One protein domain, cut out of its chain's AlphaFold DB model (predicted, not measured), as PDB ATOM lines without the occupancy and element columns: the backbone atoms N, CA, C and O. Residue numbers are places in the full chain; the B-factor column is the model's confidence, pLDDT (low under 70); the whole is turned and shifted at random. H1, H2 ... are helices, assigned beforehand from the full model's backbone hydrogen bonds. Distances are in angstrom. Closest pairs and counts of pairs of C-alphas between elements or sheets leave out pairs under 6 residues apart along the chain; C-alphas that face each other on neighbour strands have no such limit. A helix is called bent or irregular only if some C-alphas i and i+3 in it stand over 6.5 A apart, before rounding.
ATOM      1  N   ALA A  17     -18.426  47.204 -23.222       49.66
ATOM      2  CA  ALA A  17     -17.402  47.346 -24.258       49.66
ATOM      3  C   ALA A  17     -17.421  48.738 -24.916       49.66
ATOM      4  O   ALA A  17     -16.393  49.233 -25.360       49.66
ATOM      5  N   SER A  18     -18.582  49.396 -24.998       52.72
ATOM      6  CA  SER A  18     -18.709  50.777 -25.486       52.72
ATOM      7  C   SER A  18     -18.130  51.785 -24.488       52.72
ATOM      8  O   SER A  18     -17.433  52.710 -24.892       52.72
ATOM      9  N   ALA A  19     -18.325  51.563 -23.184       56.88
ATOM     10  CA  ALA A  19     -17.746  52.400 -22.130       56.88
ATOM     11  C   ALA A  19     -16.211  52.280 -22.066       56.88
ATOM     12  O   ALA A  19     -15.518  53.294 -22.039       56.88
ATOM     13  N   LEU A  20     -15.676  51.052 -22.135       61.28
ATOM     14  CA  LEU A  20     -14.231  50.789 -22.235       61.28
ATOM     15  C   LEU A  20     -13.621  51.406 -23.503       61.28
ATOM     16  O   LEU A  20     -12.547  51.998 -23.444       61.28
ATOM     17  N   ARG A  21     -14.331  51.337 -24.639       61.38
ATOM     18  CA  ARG A  21     -13.932  51.999 -25.893       61.38
ATOM     19  C   ARG A  21     -13.941  53.513 -25.792       61.38
ATOM     20  O   ARG A  21     -12.986  54.147 -26.217       61.38
ATOM     21  N   HIS A  22     -15.009  54.095 -25.254       60.66
ATOM     22  CA  HIS A  22     -15.130  55.539 -25.087       60.66
ATOM     23  C   HIS A  22     -14.019  56.080 -24.181       60.66
ATOM     24  O   HIS A  22     -13.448  57.126 -24.475       60.66
ATOM     25  N   TRP A  23     -13.665  55.325 -23.140       64.69
ATOM     26  CA  TRP A  23     -12.560  55.635 -22.240       64.69
ATOM     27  C   TRP A  23     -11.181  55.503 -22.901       64.69
ATOM     28  O   TRP A  23     -10.369  56.417 -22.800       64.69
ATOM     29  N   ALA A  24     -10.918  54.410 -23.621       61.53
ATOM     30  CA  ALA A  24      -9.633  54.198 -24.292       61.53
ATOM     31  C   ALA A  24      -9.473  55.023 -25.580       61.53
ATOM     32  O   ALA A  24      -8.393  55.059 -26.167       61.53
ATOM     33  N   ARG A  25     -10.536  55.695 -26.036       60.75
ATOM     34  CA  ARG A  25     -10.589  56.466 -27.282       60.75
ATOM     35  C   ARG A  25      -9.427  57.460 -27.466       60.75
ATOM     36  O   ARG A  25      -8.886  57.476 -28.566       60.75
ATOM     37  N   PRO A  26      -8.980  58.243 -26.460       57.72
ATOM     38  CA  PRO A  26      -7.839  59.154 -26.618       57.72
ATOM     39  C   PRO A  26      -6.523  58.418 -26.918       57.72
ATOM     40  O   PRO A  26      -5.732  58.886 -27.737       57.72
ATOM     41  N   CYS A  27      -6.327  57.245 -26.306       58.25
ATOM     42  CA  CYS A  27      -5.196  56.356 -26.571       58.25
ATOM     43  C   CYS A  27      -5.299  55.762 -27.987       58.25
ATOM     44  O   CYS A  27      -4.329  55.766 -28.740       58.25
ATOM     45  N   LEU A  28      -6.498  55.315 -28.386       56.56
ATOM     46  CA  LEU A  28      -6.767  54.725 -29.704       56.56
ATOM     47  C   LEU A  28      -6.612  55.725 -30.860       56.56
ATOM     48  O   LEU A  28      -6.189  55.330 -31.945       56.56
ATOM     49  N   GLU A  29      -6.905  57.008 -30.621       58.88
ATOM     50  CA  GLU A  29      -6.745  58.128 -31.565       58.88
ATOM     51  C   GLU A  29      -5.298  58.663 -31.651       58.88
ATOM     52  O   GLU A  29      -5.038  59.569 -32.439       58.88
ATOM     53  N   GLY A  30      -4.344  58.097 -30.896       54.31
ATOM     54  CA  GLY A  30      -2.914  58.423 -31.008       54.31
ATOM     55  C   GLY A  30      -2.493  59.714 -30.307       54.31
ATOM     56  O   GLY A  30      -1.494  60.316 -30.687       54.31
ATOM     57  N   ARG A  31      -3.245  60.158 -29.294       53.12
ATOM     58  CA  ARG A  31      -2.902  61.344 -28.498       53.12
ATOM     59  C   ARG A  31      -2.034  60.955 -27.294       53.12
ATOM     60  O   ARG A  31      -2.565  60.983 -26.199       53.12
ATOM     61  N   ASP A  32      -0.780  60.527 -27.487       53.16
ATOM     62  CA  ASP A  32       0.313  60.367 -26.481       53.16
ATOM     63  C   ASP A  32      -0.052  60.035 -25.006       53.16
ATOM     64  O   ASP A  32       0.623  60.443 -24.062       53.16
ATOM     65  N   LEU A  33      -1.123  59.282 -24.765       56.75
ATOM     66  CA  LEU A  33      -1.641  58.975 -23.436       56.75
ATOM     67  C   LEU A  33      -1.624  57.461 -23.274       56.75
ATOM     68  O   LEU A  33      -2.290  56.743 -24.020       56.75
ATOM     69  N   SER A  34      -0.866  56.971 -22.294       67.75
ATOM     70  CA  SER A  34      -0.901  55.567 -21.888       67.75
ATOM     71  C   SER A  34      -2.259  55.225 -21.257       67.75
ATOM     72  O   SER A  34      -2.928  56.095 -20.689       67.75
ATOM     73  N   LEU A  35      -2.679  53.954 -21.304       70.88
ATOM     74  CA  LEU A  35      -3.913  53.506 -20.632       70.88
ATOM     75  C   LEU A  35      -3.864  53.805 -19.126       70.88
ATOM     76  O   LEU A  35      -4.888  54.132 -18.530       70.88
ATOM     77  N   ARG A  36      -2.670  53.772 -18.513       75.44
ATOM     78  CA  ARG A  36      -2.458  54.167 -17.111       75.44
ATOM     79  C   ARG A  36      -2.732  55.660 -16.878       75.44
ATOM     80  O   ARG A  36      -3.407  56.007 -15.909       75.44
ATOM     81  N   ALA A  37      -2.285  56.538 -17.779       70.12
ATOM     82  CA  ALA A  37      -2.586  57.969 -17.709       70.12
ATOM     83  C   ALA A  37      -4.091  58.237 -17.889       70.12
ATOM     84  O   ALA A  37      -4.682  58.973 -17.098       70.12
ATOM     85  N   ALA A  38      -4.738  57.569 -18.849       69.38
ATOM     86  CA  ALA A  38      -6.186  57.658 -19.054       69.38
ATOM     87  C   ALA A  38      -6.993  57.114 -17.858       69.38
ATOM     88  O   ALA A  38      -8.068  57.627 -17.552       69.38
ATOM     89  N   PHE A  39      -6.486  56.098 -17.152       73.38
ATOM     90  CA  PHE A  39      -7.124  55.557 -15.946       73.38
ATOM     91  C   PHE A  39      -7.071  56.550 -14.781       73.38
ATOM     92  O   PHE A  39      -8.061  56.719 -14.073       73.38
ATOM     93  N   SER A  40      -5.946  57.255 -14.615       73.25
ATOM     94  CA  SER A  40      -5.764  58.245 -13.541       73.25
ATOM     95  C   SER A  40      -6.656  59.487 -13.667       73.25
ATOM     96  O   SER A  40      -6.894  60.166 -12.673       73.25
ATOM     97  N   GLN A  41      -7.172  59.766 -14.869       72.94
ATOM     98  CA  GLN A  41      -8.075  60.891 -15.144       72.94
ATOM     99  C   GLN A  41      -9.555  60.572 -14.870       72.94
ATOM    100  O   GLN A  41     -10.388  61.476 -14.917       72.94
ATOM    101  N   LEU A  42      -9.895  59.306 -14.602       69.38
ATOM    102  CA  LEU A  42     -11.255  58.888 -14.256       69.38
ATOM    103  C   LEU A  42     -11.631  59.310 -12.834       69.38
ATOM    104  O   LEU A  42     -10.779  59.336 -11.944       69.38
ATOM    105  N   ASP A  43     -12.922  59.549 -12.599       74.75
ATOM    106  CA  ASP A  43     -13.423  59.746 -11.241       74.75
ATOM    107  C   ASP A  43     -13.377  58.443 -10.414       74.75
ATOM    108  O   ASP A  43     -13.220  57.329 -10.930       74.75
ATOM    109  N   PHE A  44     -13.512  58.570  -9.092       71.88
ATOM    110  CA  PHE A  44     -13.411  57.432  -8.174       71.88
ATOM    111  C   PHE A  44     -14.468  56.343  -8.440       71.88
ATOM    112  O   PHE A  44     -14.182  55.151  -8.304       71.88
ATOM    113  N   ALA A  45     -15.681  56.724  -8.851       68.62
ATOM    114  CA  ALA A  45     -16.765  55.780  -9.118       68.62
ATOM    115  C   ALA A  45     -16.493  54.959 -10.390       68.62
ATOM    116  O   ALA A  45     -16.717  53.744 -10.410       68.62
ATOM    117  N   GLN A  46     -15.942  55.598 -11.421       68.25
ATOM    118  CA  GLN A  46     -15.523  54.985 -12.678       68.25
ATOM    119  C   GLN A  46     -14.327  54.048 -12.476       68.25
ATOM    120  O   GLN A  46     -14.352  52.910 -12.955       68.25
ATOM    121  N   GLN A  47     -13.320  54.463 -11.697       69.75
ATOM    122  CA  GLN A  47     -12.183  53.605 -11.338       69.75
ATOM    123  C   GLN A  47     -12.639  52.363 -10.555       69.75
ATOM    124  O   GLN A  47     -12.220  51.242 -10.857       69.75
ATOM    125  N   ALA A  48     -13.545  52.530  -9.586       70.94
ATOM    126  CA  ALA A  48     -14.109  51.424  -8.813       70.94
ATOM    127  C   ALA A  48     -14.997  50.492  -9.662       70.94
ATOM    128  O   ALA A  48     -15.027  49.280  -9.440       70.94
ATOM    129  N   ALA A  49     -15.726  51.023 -10.646       68.56
ATOM    130  CA  ALA A  49     -16.505  50.221 -11.588       68.56
ATOM    131  C   ALA A  49     -15.608  49.370 -12.501       68.56
ATOM    132  O   ALA A  49     -15.893  48.188 -12.700       68.56
ATOM    133  N   LEU A  50     -14.504  49.931 -13.006       69.75
ATOM    134  CA  LEU A  50     -13.546  49.191 -13.830       69.75
ATOM    135  C   LEU A  50     -12.828  48.109 -13.015       69.75
ATOM    136  O   LEU A  50     -12.727  46.966 -13.465       69.75
ATOM    137  N   ARG A  51     -12.418  48.437 -11.782       77.81
ATOM    138  CA  ARG A  51     -11.795  47.480 -10.856       77.81
ATOM    139  C   ARG A  51     -12.699  46.304 -10.511       77.81
ATOM    140  O   ARG A  51     -12.237  45.171 -10.488       77.81
ATOM    141  N   ARG A  52     -14.001  46.544 -10.338       72.38
ATOM    142  CA  ARG A  52     -14.982  45.464 -10.148       72.38
ATOM    143  C   ARG A  52     -15.157  44.570 -11.378       72.38
ATOM    144  O   ARG A  52     -15.478  43.402 -11.215       72.38
ATOM    145  N   ARG A  53     -14.975  45.097 -12.595       70.19
ATOM    146  CA  ARG A  53     -15.246  44.372 -13.854       70.19
ATOM    147  C   ARG A  53     -14.042  43.600 -14.403       70.19
ATOM    148  O   ARG A  53     -14.215  42.501 -14.923       70.19
ATOM    149  N   LEU A  54     -12.840  44.162 -14.301       72.94
ATOM    150  CA  LEU A  54     -11.590  43.494 -14.697       72.94
ATOM    151  C   LEU A  54     -10.943  42.717 -13.531       72.94
ATOM    152  O   LEU A  54     -10.006  41.951 -13.747       72.94
ATOM    153  N   GLY A  55     -11.437  42.899 -12.300       77.75
ATOM    154  CA  GLY A  55     -10.998  42.161 -11.118       77.75
ATOM    155  C   GLY A  55      -9.509  42.352 -10.821       77.75
ATOM    156  O   GLY A  55      -8.978  43.460 -10.895       77.75
ATOM    157  N   ALA A  56      -8.817  41.253 -10.519       74.62
ATOM    158  CA  ALA A  56      -7.375  41.254 -10.258       74.62
ATOM    159  C   ALA A  56      -6.527  41.632 -11.490       74.62
ATOM    160  O   ALA A  56      -5.352  41.961 -11.352       74.62
ATOM    161  N   ARG A  57      -7.117  41.617 -12.693       78.88
ATOM    162  CA  ARG A  57      -6.401  41.818 -13.958       78.88
ATOM    163  C   ARG A  57      -6.344  43.278 -14.414       78.88
ATOM    164  O   ARG A  57      -5.807  43.574 -15.474       78.88
ATOM    165  N   VAL A  58      -6.888  44.211 -13.633       81.06
ATOM    166  CA  VAL A  58      -6.861  45.649 -13.964       81.06
ATOM    167  C   VAL A  58      -5.427  46.151 -14.082       81.06
ATOM    168  O   VAL A  58      -5.103  46.839 -15.040       81.06
ATOM    169  N   GLU A  59      -4.560  45.804 -13.129       82.00
ATOM    170  CA  GLU A  59      -3.171  46.279 -13.131       82.00
ATOM    171  C   GLU A  59      -2.351  45.644 -14.262       82.00
ATOM    172  O   GLU A  59      -1.523  46.324 -14.861       82.00
ATOM    173  N   GLU A  60      -2.645  44.387 -14.613       82.94
ATOM    174  CA  GLU A  60      -2.096  43.710 -15.795       82.94
ATOM    175  C   GLU A  60      -2.503  44.462 -17.074       82.94
ATOM    176  O   GLU A  60      -1.645  44.853 -17.859       82.94
ATOM    177  N   PHE A  61      -3.793  44.785 -17.227       80.62
ATOM    178  CA  PHE A  61      -4.316  45.541 -18.370       80.62
ATOM    179  C   PHE A  61      -3.731  46.955 -18.488       80.62
ATOM    180  O   PHE A  61      -3.421  47.415 -19.585       80.62
ATOM    181  N   LEU A  62      -3.565  47.657 -17.364       78.56
ATOM    182  CA  LEU A  62      -2.941  48.981 -17.344       78.56
ATOM    183  C   LEU A  62      -1.436  48.901 -17.642       78.56
ATOM    184  O   LEU A  62      -0.908  49.792 -18.309       78.56
ATOM    185  N   GLY A  63      -0.761  47.837 -17.196       74.25
ATOM    186  CA  GLY A  63       0.647  47.560 -17.489       74.25
ATOM    187  C   GLY A  63       0.923  47.313 -18.972       74.25
ATOM    188  O   GLY A  63       1.956  47.743 -19.472       74.25
ATOM    189  N   LEU A  64      -0.040  46.753 -19.716       74.19
ATOM    190  CA  LEU A  64       0.087  46.578 -21.169       74.19
ATOM    191  C   LEU A  64       0.300  47.902 -21.921       74.19
ATOM    192  O   LEU A  64       0.802  47.889 -23.036       74.19
ATOM    193  N   SER A  65      -0.034  49.054 -21.329       65.50
ATOM    194  CA  SER A  65       0.228  50.354 -21.964       65.50
ATOM    195  C   SER A  65       1.692  50.789 -22.009       65.50
ATOM    196  O   SER A  65       1.987  51.807 -22.633       65.50
ATOM    197  N   GLU A  66       2.589  50.047 -21.359       67.94
ATOM    198  CA  GLU A  66       4.039  50.259 -21.421       67.94
ATOM    199  C   GLU A  66       4.679  49.503 -22.600       67.94
ATOM    200  O   GLU A  66       5.807  49.809 -22.989       67.94
ATOM    201  N   GLU A  67       3.948  48.560 -23.211       69.25
ATOM    202  CA  GLU A  67       4.425  47.801 -24.365       69.25
ATOM    203  C   GLU A  67       4.409  48.670 -25.627       69.25
ATOM    204  O   GLU A  67       3.376  49.200 -26.047       69.25
ATOM    205  N   SER A  68       5.588  48.834 -26.221       61.97
ATOM    206  CA  SER A  68       5.802  49.720 -27.367       61.97
ATOM    207  C   SER A  68       5.583  48.999 -28.697       61.97
ATOM    208  O   SER A  68       5.267  49.662 -29.691       61.97
ATOM    209  N   ASP A  69       5.733  47.666 -28.720       66.38
ATOM    210  CA  ASP A  69       5.473  46.837 -29.893       66.38
ATOM    211  C   ASP A  69       3.975  46.488 -29.997       66.38
ATOM    212  O   ASP A  69       3.405  45.802 -29.142       66.38
ATOM    213  N   PRO A  70       3.309  46.910 -31.078       65.56
ATOM    214  CA  PRO A  70       1.911  46.590 -31.315       65.56
ATOM    215  C   PRO A  70       1.525  45.118 -31.406       65.56
ATOM    216  O   PRO A  70       0.399  44.759 -31.043       65.56
ATOM    217  N   ALA A  71       2.409  44.287 -31.954       67.50
ATOM    218  CA  ALA A  71       2.157  42.863 -32.108       67.50
ATOM    219  C   ALA A  71       2.192  42.198 -30.732       67.50
ATOM    220  O   ALA A  71       1.258  41.479 -30.381       67.50
ATOM    221  N   LEU A  72       3.193  42.543 -29.914       72.94
ATOM    222  CA  LEU A  72       3.310  42.065 -28.535       72.94
ATOM    223  C   LEU A  72       2.160  42.563 -27.658       72.94
ATOM    224  O   LEU A  72       1.611  41.781 -26.885       72.94
ATOM    225  N   PHE A  73       1.716  43.813 -27.823       76.06
ATOM    226  CA  PHE A  73       0.527  44.326 -27.135       76.06
ATOM    227  C   PHE A  73      -0.731  43.510 -27.478       76.06
ATOM    228  O   PHE A  73      -1.484  43.107 -26.587       76.06
ATOM    229  N   GLY A  74      -0.954  43.236 -28.770       74.12
ATOM    230  CA  GLY A  74      -2.086  42.434 -29.239       74.12
ATOM    231  C   GLY A  74      -2.036  40.983 -28.750       74.12
ATOM    232  O   GLY A  74      -3.058  40.444 -28.317       74.12
ATOM    233  N   GLU A  75      -0.857  40.360 -28.770       79.25
ATOM    234  CA  GLU A  75      -0.638  39.002 -28.265       79.25
ATOM    235  C   GLU A  75      -0.812  38.915 -26.749       79.25
ATOM    236  O   GLU A  75      -1.507  38.019 -26.269       79.25
ATOM    237  N   ALA A  76      -0.258  39.862 -25.992       81.88
ATOM    238  CA  ALA A  76      -0.377  39.902 -24.540       81.88
ATOM    239  C   ALA A  76      -1.832  40.123 -24.100       81.88
ATOM    240  O   ALA A  76      -2.328  39.424 -23.214       81.88
ATOM    241  N   LEU A  77      -2.564  41.013 -24.778       81.62
ATOM    242  CA  LEU A  77      -3.989  41.218 -24.531       81.62
ATOM    243  C   LEU A  77      -4.823  39.977 -24.898       81.62
ATOM    244  O   LEU A  77      -5.744  39.610 -24.165       81.62
ATOM    245  N   SER A  78      -4.489  39.294 -25.997       83.06
ATOM    246  CA  SER A  78      -5.125  38.028 -26.384       83.06
ATOM    247  C   SER A  78      -4.833  36.910 -25.375       83.06
ATOM    248  O   SER A  78      -5.737  36.168 -24.984       83.06
ATOM    249  N   ALA A  79      -3.599  36.820 -24.873       84.75
ATOM    250  CA  ALA A  79      -3.193  35.859 -23.853       84.75
ATOM    251  C   ALA A  79      -3.908  36.108 -22.517       84.75
ATOM    252  O   ALA A  79      -4.365  35.154 -21.879       84.75
ATOM    253  N   MET A  80      -4.064  37.377 -22.134       86.06
ATOM    254  CA  MET A  80      -4.823  37.817 -20.964       86.06
ATOM    255  C   MET A  80      -6.314  37.468 -21.101       86.06
ATOM    256  O   MET A  80      -6.893  36.868 -20.192       86.06
ATOM    257  N   ALA A  81      -6.923  37.755 -22.258       83.62
ATOM    258  CA  ALA A  81      -8.306  37.384 -22.564       83.62
ATOM    259  C   ALA A  81      -8.507  35.858 -22.533       83.62
ATOM    260  O   ALA A  81      -9.455  35.356 -21.922       83.62
ATOM    261  N   GLY A  82      -7.567  35.098 -23.101       82.69
ATOM    262  CA  GLY A  82      -7.541  33.640 -23.026       82.69
ATOM    263  C   GLY A  82      -7.355  33.119 -21.597       82.69
ATOM    264  O   GLY A  82      -7.959  32.115 -21.222       82.69
ATOM    265  N   GLY A  83      -6.560  33.803 -20.773       82.12
ATOM    266  CA  GLY A  83      -6.385  33.510 -19.349       82.12
ATOM    267  C   GLY A  83      -7.670  33.707 -18.546       82.12
ATOM    268  O   GLY A  83      -8.049  32.820 -17.777       82.12
ATOM    269  N   ALA A  84      -8.376  34.816 -18.775       80.62
ATOM    270  CA  ALA A  84      -9.692  35.076 -18.193       80.62
ATOM    271  C   ALA A  84     -10.713  34.005 -18.624       80.62
ATOM    272  O   ALA A  84     -11.397  33.424 -17.779       80.62
ATOM    273  N   ALA A  85     -10.729  33.637 -19.912       76.81
ATOM    274  CA  ALA A  85     -11.598  32.580 -20.433       76.81
ATOM    275  C   ALA A  85     -11.311  31.210 -19.787       76.81
ATOM    276  O   ALA A  85     -12.240  30.493 -19.416       76.81
ATOM    277  N   ARG A  86     -10.034  30.845 -19.593       74.12
ATOM    278  CA  ARG A  86      -9.642  29.599 -18.900       74.12
ATOM    279  C   ARG A  86     -10.066  29.593 -17.429       74.12
ATOM    280  O   ARG A  86     -10.482  28.550 -16.915       74.12
ATOM    281  N   SER A  87     -10.001  30.757 -16.786       73.31
ATOM    282  CA  SER A  87     -10.363  30.957 -15.376       73.31
ATOM    283  C   SER A  87     -11.880  30.974 -15.138       73.31
ATOM    284  O   SER A  87     -12.311  30.915 -13.994       73.31
ATOM    285  N   GLY A  88     -12.698  30.972 -16.199       67.69
ATOM    286  CA  GLY A  88     -14.165  31.002 -16.105       67.69
ATOM    287  C   GLY A  88     -14.754  32.412 -15.981       67.69
ATOM    288  O   GLY A  88     -15.961  32.559 -15.808       67.69
ATOM    289  N   GLU A  89     -13.931  33.453 -16.115       76.19
ATOM    290  CA  GLU A  89     -14.342  34.860 -16.104       76.19
ATOM    291  C   GLU A  89     -14.858  35.270 -17.498       76.19
ATOM    292  O   GLU A  89     -14.300  36.146 -18.161       76.19
ATOM    293  N   THR A  90     -15.913  34.607 -17.985       72.94
ATOM    294  CA  THR A  90     -16.415  34.752 -19.367       72.94
ATOM    295  C   THR A  90     -16.765  36.199 -19.714       72.94
ATOM    296  O   THR A  90     -16.450  36.663 -20.807       72.94
ATOM    297  N   GLY A  91     -17.354  36.940 -18.769       73.50
ATOM    298  CA  GLY A  91     -17.653  38.361 -18.948       73.50
ATOM    299  C   GLY A  91     -16.391  39.185 -19.203       73.50
ATOM    300  O   GLY A  91     -16.322  39.916 -20.184       73.50
ATOM    301  N   THR A  92     -15.360  39.018 -18.378       78.50
ATOM    302  CA  THR A  92     -14.069  39.707 -18.519       78.50
ATOM    303  C   THR A  92     -13.356  39.309 -19.813       78.50
ATOM    304  O   THR A  92     -12.828  40.172 -20.508       78.50
ATOM    305  N   ALA A  93     -13.404  38.030 -20.192       80.62
ATOM    306  CA  ALA A  93     -12.833  37.542 -21.445       80.62
ATOM    307  C   ALA A  93     -13.508  38.159 -22.681       80.62
ATOM    308  O   ALA A  93     -12.813  38.664 -23.561       80.62
ATOM    309  N   ILE A  94     -14.848  38.176 -22.729       79.06
ATOM    310  CA  ILE A  94     -15.609  38.813 -23.817       79.06
ATOM    311  C   ILE A  94     -15.247  40.294 -23.908       79.06
ATOM    312  O   ILE A  94     -14.987  40.785 -25.001       79.06
ATOM    313  N   LEU A  95     -15.162  40.993 -22.773       77.25
ATOM    314  CA  LEU A  95     -14.796  42.409 -22.751       77.25
ATOM    315  C   LEU A  95     -13.397  42.677 -23.313       77.25
ATOM    316  O   LEU A  95     -13.226  43.647 -24.049       77.25
ATOM    317  N   LEU A  96     -12.411  41.836 -22.994       80.31
ATOM    318  CA  LEU A  96     -11.041  41.976 -23.495       80.31
ATOM    319  C   LEU A  96     -10.933  41.619 -24.989       80.31
ATOM    320  O   LEU A  96     -10.268  42.335 -25.738       80.31
ATOM    321  N   TYR A  97     -11.626  40.573 -25.453       83.12
ATOM    322  CA  TYR A  97     -11.678  40.231 -26.880       83.12
ATOM    323  C   TYR A  97     -12.468  41.253 -27.714       83.12
ATOM    324  O   TYR A  97     -12.086  41.565 -28.842       83.12
ATOM    325  N   ASP A  98     -13.535  41.830 -27.162       77.31
ATOM    326  CA  ASP A  98     -14.253  42.953 -27.771       77.31
ATOM    327  C   ASP A  98     -13.371  44.184 -27.883       77.31
ATOM    328  O   ASP A  98     -13.356  44.852 -28.913       77.31
ATOM    329  N   PHE A  99     -12.625  44.486 -26.822       76.06
ATOM    330  CA  PHE A  99     -11.680  45.588 -26.831       76.06
ATOM    331  C   PHE A  99     -10.645  45.401 -27.948       76.06
ATOM    332  O   PHE A  99     -10.464  46.309 -28.756       76.06
ATOM    333  N   LEU A 100     -10.061  44.202 -28.060       77.44
ATOM    334  CA  LEU A 100      -9.089  43.840 -29.095       77.44
ATOM    335  C   LEU A 100      -9.679  43.840 -30.520       77.44
ATOM    336  O   LEU A 100      -9.007  44.245 -31.463       77.44
ATOM    337  N   SER A 101     -10.925  43.401 -30.707       72.12
ATOM    338  CA  SER A 101     -11.565  43.364 -32.035       72.12
ATOM    339  C   SER A 101     -12.009  44.746 -32.531       72.12
ATOM    340  O   SER A 101     -12.043  44.986 -33.738       72.12
ATOM    341  N   LEU A 102     -12.316  45.669 -31.615       62.22
ATOM    342  CA  LEU A 102     -12.918  46.970 -31.917       62.22
ATOM    343  C   LEU A 102     -11.933  48.149 -31.835       62.22
ATOM    344  O   LEU A 102     -12.350  49.299 -32.002       62.22
ATOM    345  N   THR A 103     -10.643  47.903 -31.580       63.06
ATOM    346  CA  THR A 103      -9.596  48.931 -31.659       63.06
ATOM    347  C   THR A 103      -9.419  49.414 -33.103       63.06
ATOM    348  O   THR A 103      -8.758  48.768 -33.917       63.06
ATOM    349  N   SER A 104      -9.992  50.579 -33.410       52.91
ATOM    350  CA  SER A 104      -9.806  51.338 -34.656       52.91
ATOM    351  C   SER A 104      -8.992  52.609 -34.371       52.91
ATOM    352  O   SER A 104      -9.221  53.245 -33.345       52.91
ATOM    353  N   GLY A 105      -8.077  53.007 -35.264       54.66
ATOM    354  CA  GLY A 105      -7.214  54.197 -35.109       54.66
ATOM    355  C   GLY A 105      -5.713  53.877 -35.234       54.66
ATOM    356  O   GLY A 105      -5.385  52.739 -35.565       54.66
ATOM    357  N   PRO A 106      -4.786  54.823 -34.979       50.31
ATOM    358  CA  PRO A 106      -3.331  54.596 -35.033       50.31
ATOM    359  C   PRO A 106      -2.807  53.468 -34.122       50.31
ATOM    360  O   PRO A 106      -1.746  52.913 -34.398       50.31
ATOM    361  N   LEU A 107      -3.549  53.085 -33.072       50.50
ATOM    362  CA  LEU A 107      -3.274  51.895 -32.247       50.50
ATOM    363  C   LEU A 107      -3.851  50.596 -32.862       50.50
ATOM    364  O   LEU A 107      -3.318  49.513 -32.652       50.50
ATOM    365  N   GLY A 108      -4.901  50.701 -33.684       51.03
ATOM    366  CA  GLY A 108      -5.529  49.591 -34.417       51.03
ATOM    367  C   GLY A 108      -4.900  49.281 -35.784       51.03
ATOM    368  O   GLY A 108      -5.004  48.152 -36.256       51.03
ATOM    369  N   THR A 109      -4.201  50.236 -36.414       52.56
ATOM    370  CA  THR A 109      -3.327  49.993 -37.590       52.56
ATOM    371  C   THR A 109      -2.035  49.266 -37.224       52.56
ATOM    372  O   THR A 109      -1.304  48.805 -38.095       52.56
ATOM    373  N   ARG A 110      -1.761  49.202 -35.925       55.31
ATOM    374  CA  ARG A 110      -0.588  48.628 -35.287       55.31
ATOM    375  C   ARG A 110      -0.835  47.149 -34.910       55.31
ATOM    376  O   ARG A 110       0.079  46.344 -35.011       55.31
ATOM    377  N   ILE A 111      -2.074  46.756 -34.589       63.31
ATOM    378  CA  ILE A 111      -2.454  45.363 -34.291       63.31
ATOM    379  C   ILE A 111      -2.827  44.608 -35.580       63.31
ATOM    380  O   ILE A 111      -3.685  45.056 -36.355       63.31
ATOM    381  N   ASP A 112      -2.228  43.428 -35.775       69.19
ATOM    382  CA  ASP A 112      -2.457  42.557 -36.935       69.19
ATOM    383  C   ASP A 112      -3.958  42.288 -37.175       69.19
ATOM    384  O   ASP A 112      -4.738  42.000 -36.260       69.19
ATOM    385  N   ALA A 113      -4.376  42.374 -38.440       70.75
ATOM    386  CA  ALA A 113      -5.738  42.079 -38.866       70.75
ATOM    387  C   ALA A 113      -6.138  40.632 -38.531       70.75
ATOM    388  O   ALA A 113      -7.296  40.384 -38.187       70.75
ATOM    389  N   ALA A 114      -5.187  39.691 -38.560       72.31
ATOM    390  CA  ALA A 114      -5.452  38.308 -38.175       72.31
ATOM    391  C   ALA A 114      -5.733  38.167 -36.668       72.31
ATOM    392  O   ALA A 114      -6.631  37.417 -36.285       72.31
ATOM    393  N   ALA A 115      -5.028  38.914 -35.812       72.94
ATOM    394  CA  ALA A 115      -5.268  38.919 -34.369       72.94
ATOM    395  C   ALA A 115      -6.659  39.479 -34.024       72.94
ATOM    396  O   ALA A 115      -7.373  38.904 -33.201       72.94
ATOM    397  N   ARG A 116      -7.092  40.537 -34.722       76.94
ATOM    398  CA  ARG A 116      -8.440  41.112 -34.569       76.94
ATOM    399  C   ARG A 116      -9.540  40.155 -35.022       76.94
ATOM    400  O   ARG A 116     -10.512  39.961 -34.297       76.94
ATOM    401  N   ALA A 117      -9.355  39.500 -36.169       78.44
ATOM    402  CA  ALA A 117     -10.298  38.501 -36.670       78.44
ATOM    403  C   ALA A 117     -10.413  37.284 -35.732       78.44
ATOM    404  O   ALA A 117     -11.511  36.765 -35.507       78.44
ATOM    405  N   ARG A 118      -9.295  36.843 -35.135       80.75
ATOM    406  CA  ARG A 118      -9.289  35.789 -34.106       80.75
ATOM    407  C   ARG A 118     -10.023  36.236 -32.844       80.75
ATOM    408  O   ARG A 118     -10.880  35.503 -32.371       80.75
ATOM    409  N   ALA A 119      -9.757  37.443 -32.346       81.94
ATOM    410  CA  ALA A 119     -10.434  37.994 -31.171       81.94
ATOM    411  C   ALA A 119     -11.954  38.110 -31.365       81.94
ATOM    412  O   ALA A 119     -12.718  37.743 -30.478       81.94
ATOM    413  N   GLU A 120     -12.404  38.551 -32.542       82.44
ATOM    414  CA  GLU A 120     -13.829  38.599 -32.888       82.44
ATOM    415  C   GLU A 120     -14.453  37.193 -32.927       82.44
ATOM    416  O   GLU A 120     -15.567  36.987 -32.438       82.44
ATOM    417  N   THR A 121     -13.722  36.213 -33.468       81.25
ATOM    418  CA  THR A 121     -14.153  34.807 -33.518       81.25
ATOM    419  C   THR A 121     -14.283  34.213 -32.112       81.25
ATOM    420  O   THR A 121     -15.300  33.591 -31.811       81.25
ATOM    421  N   GLU A 122     -13.307  34.451 -31.236       81.69
ATOM    422  CA  GLU A 122     -13.315  34.003 -29.836       81.69
ATOM    423  C   GLU A 122     -14.408  34.706 -29.015       81.69
ATOM    424  O   GLU A 122     -15.150  34.050 -28.287       81.69
ATOM    425  N   ALA A 123     -14.595  36.023 -29.176       80.00
ATOM    426  CA  ALA A 123     -15.670  36.766 -28.511       80.00
ATOM    427  C   ALA A 123     -17.057  36.250 -28.910       80.00
ATOM    428  O   ALA A 123     -17.924  36.074 -28.053       80.00
ATOM    429  N   ARG A 124     -17.278  35.984 -30.205       78.00
ATOM    430  CA  ARG A 124     -18.520  35.365 -30.690       78.00
ATOM    431  C   ARG A 124     -18.696  33.966 -30.114       78.00
ATOM    432  O   ARG A 124     -19.759  33.681 -29.569       78.00
ATOM    433  N   ALA A 125     -17.651  33.136 -30.133       76.25
ATOM    434  CA  ALA A 125     -17.716  31.782 -29.589       76.25
ATOM    435  C   ALA A 125     -18.075  31.769 -28.092       76.25
ATOM    436  O   ALA A 125     -18.921  30.974 -27.677       76.25
ATOM    437  N   LEU A 126     -17.510  32.688 -27.300       73.75
ATOM    438  CA  LEU A 126     -17.821  32.868 -25.876       73.75
ATOM    439  C   LEU A 126     -19.252  33.357 -25.614       73.75
ATOM    440  O   LEU A 126     -19.820  33.041 -24.571       73.75
ATOM    441  N   ARG A 127     -19.853  34.100 -26.552       74.44
ATOM    442  CA  ARG A 127     -21.275  34.490 -26.511       74.44
ATOM    443  C   ARG A 127     -22.227  33.395 -26.995       74.44
ATOM    444  O   ARG A 127     -23.437  33.570 -26.906       74.44
ATOM    445  N   GLY A 128     -21.702  32.278 -27.503       65.56
ATOM    446  CA  GLY A 128     -22.503  31.213 -28.110       65.56
ATOM    447  C   GLY A 128     -22.871  31.467 -29.576       65.56
ATOM    448  O   GLY A 128     -23.737  30.785 -30.114       65.56
TER     449      GLY A 128
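Overview. This is residues 17 to 128 of the 808 residues of an uncharacterized protein of Deltaproteobacteria bacterium (UniProt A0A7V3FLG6). H4, H5 and H6 form an up-and-down bundle, each running against the one before; beside it, bent H3 with short H1 and H2 makes a looser half. The printed part has 112 residues with six named helices, H1 to H6 in order, class all helix. It is compact, radius of gyration of the C-alphas 13.1 A, spanning 35 by 30 by 21 A.

Along the chain. H1, residues 17 to 28, starts at C-alpha 17 (-17.402, 47.346, -24.258); H2 is 35 to 40. H3, 44 to 66, assigned as one helix by its hydrogen bonds, is bent, C-alphas 53 and 56 being 9.2 A apart; its arms are H3a, 44 to 53, and H3b, 56 to 66. H1 and H3b are irregular: C-alphas 23 and 26 are 7.3 A apart, 56 and 59 7.2 A. H4, 70 to 87, measures 25.5 A; H5, 90 to 102, 17.9 A; H6, 113 to 126, 20.0 A, ending at (-17.821, 32.868, -25.876).

Arrangement. H1 touches H5 with residues 17 to 21 alone, closest C-alphas Ala 17 and Leu 95, 5.8 A. H2 touches H3b, closest C-alphas Arg 36 and Leu 62, 5.2 A. H4 and H5 touch as a hairpin, a shallow tilt of 20 degrees, closest C-alphas Ala 81 and Ala 93, 4.7 A. O i to N i+4 pairs are within hydrogen-bond range throughout H2, H3a, H4, H5 and H6, but 6 of 8 in H1 and 4 of 7 in H3b.

Size, cuts and confidence. The printed part has no cut and no long link; 45 residues have pLDDT under 70, among them 17 to 34 and 102 to 112.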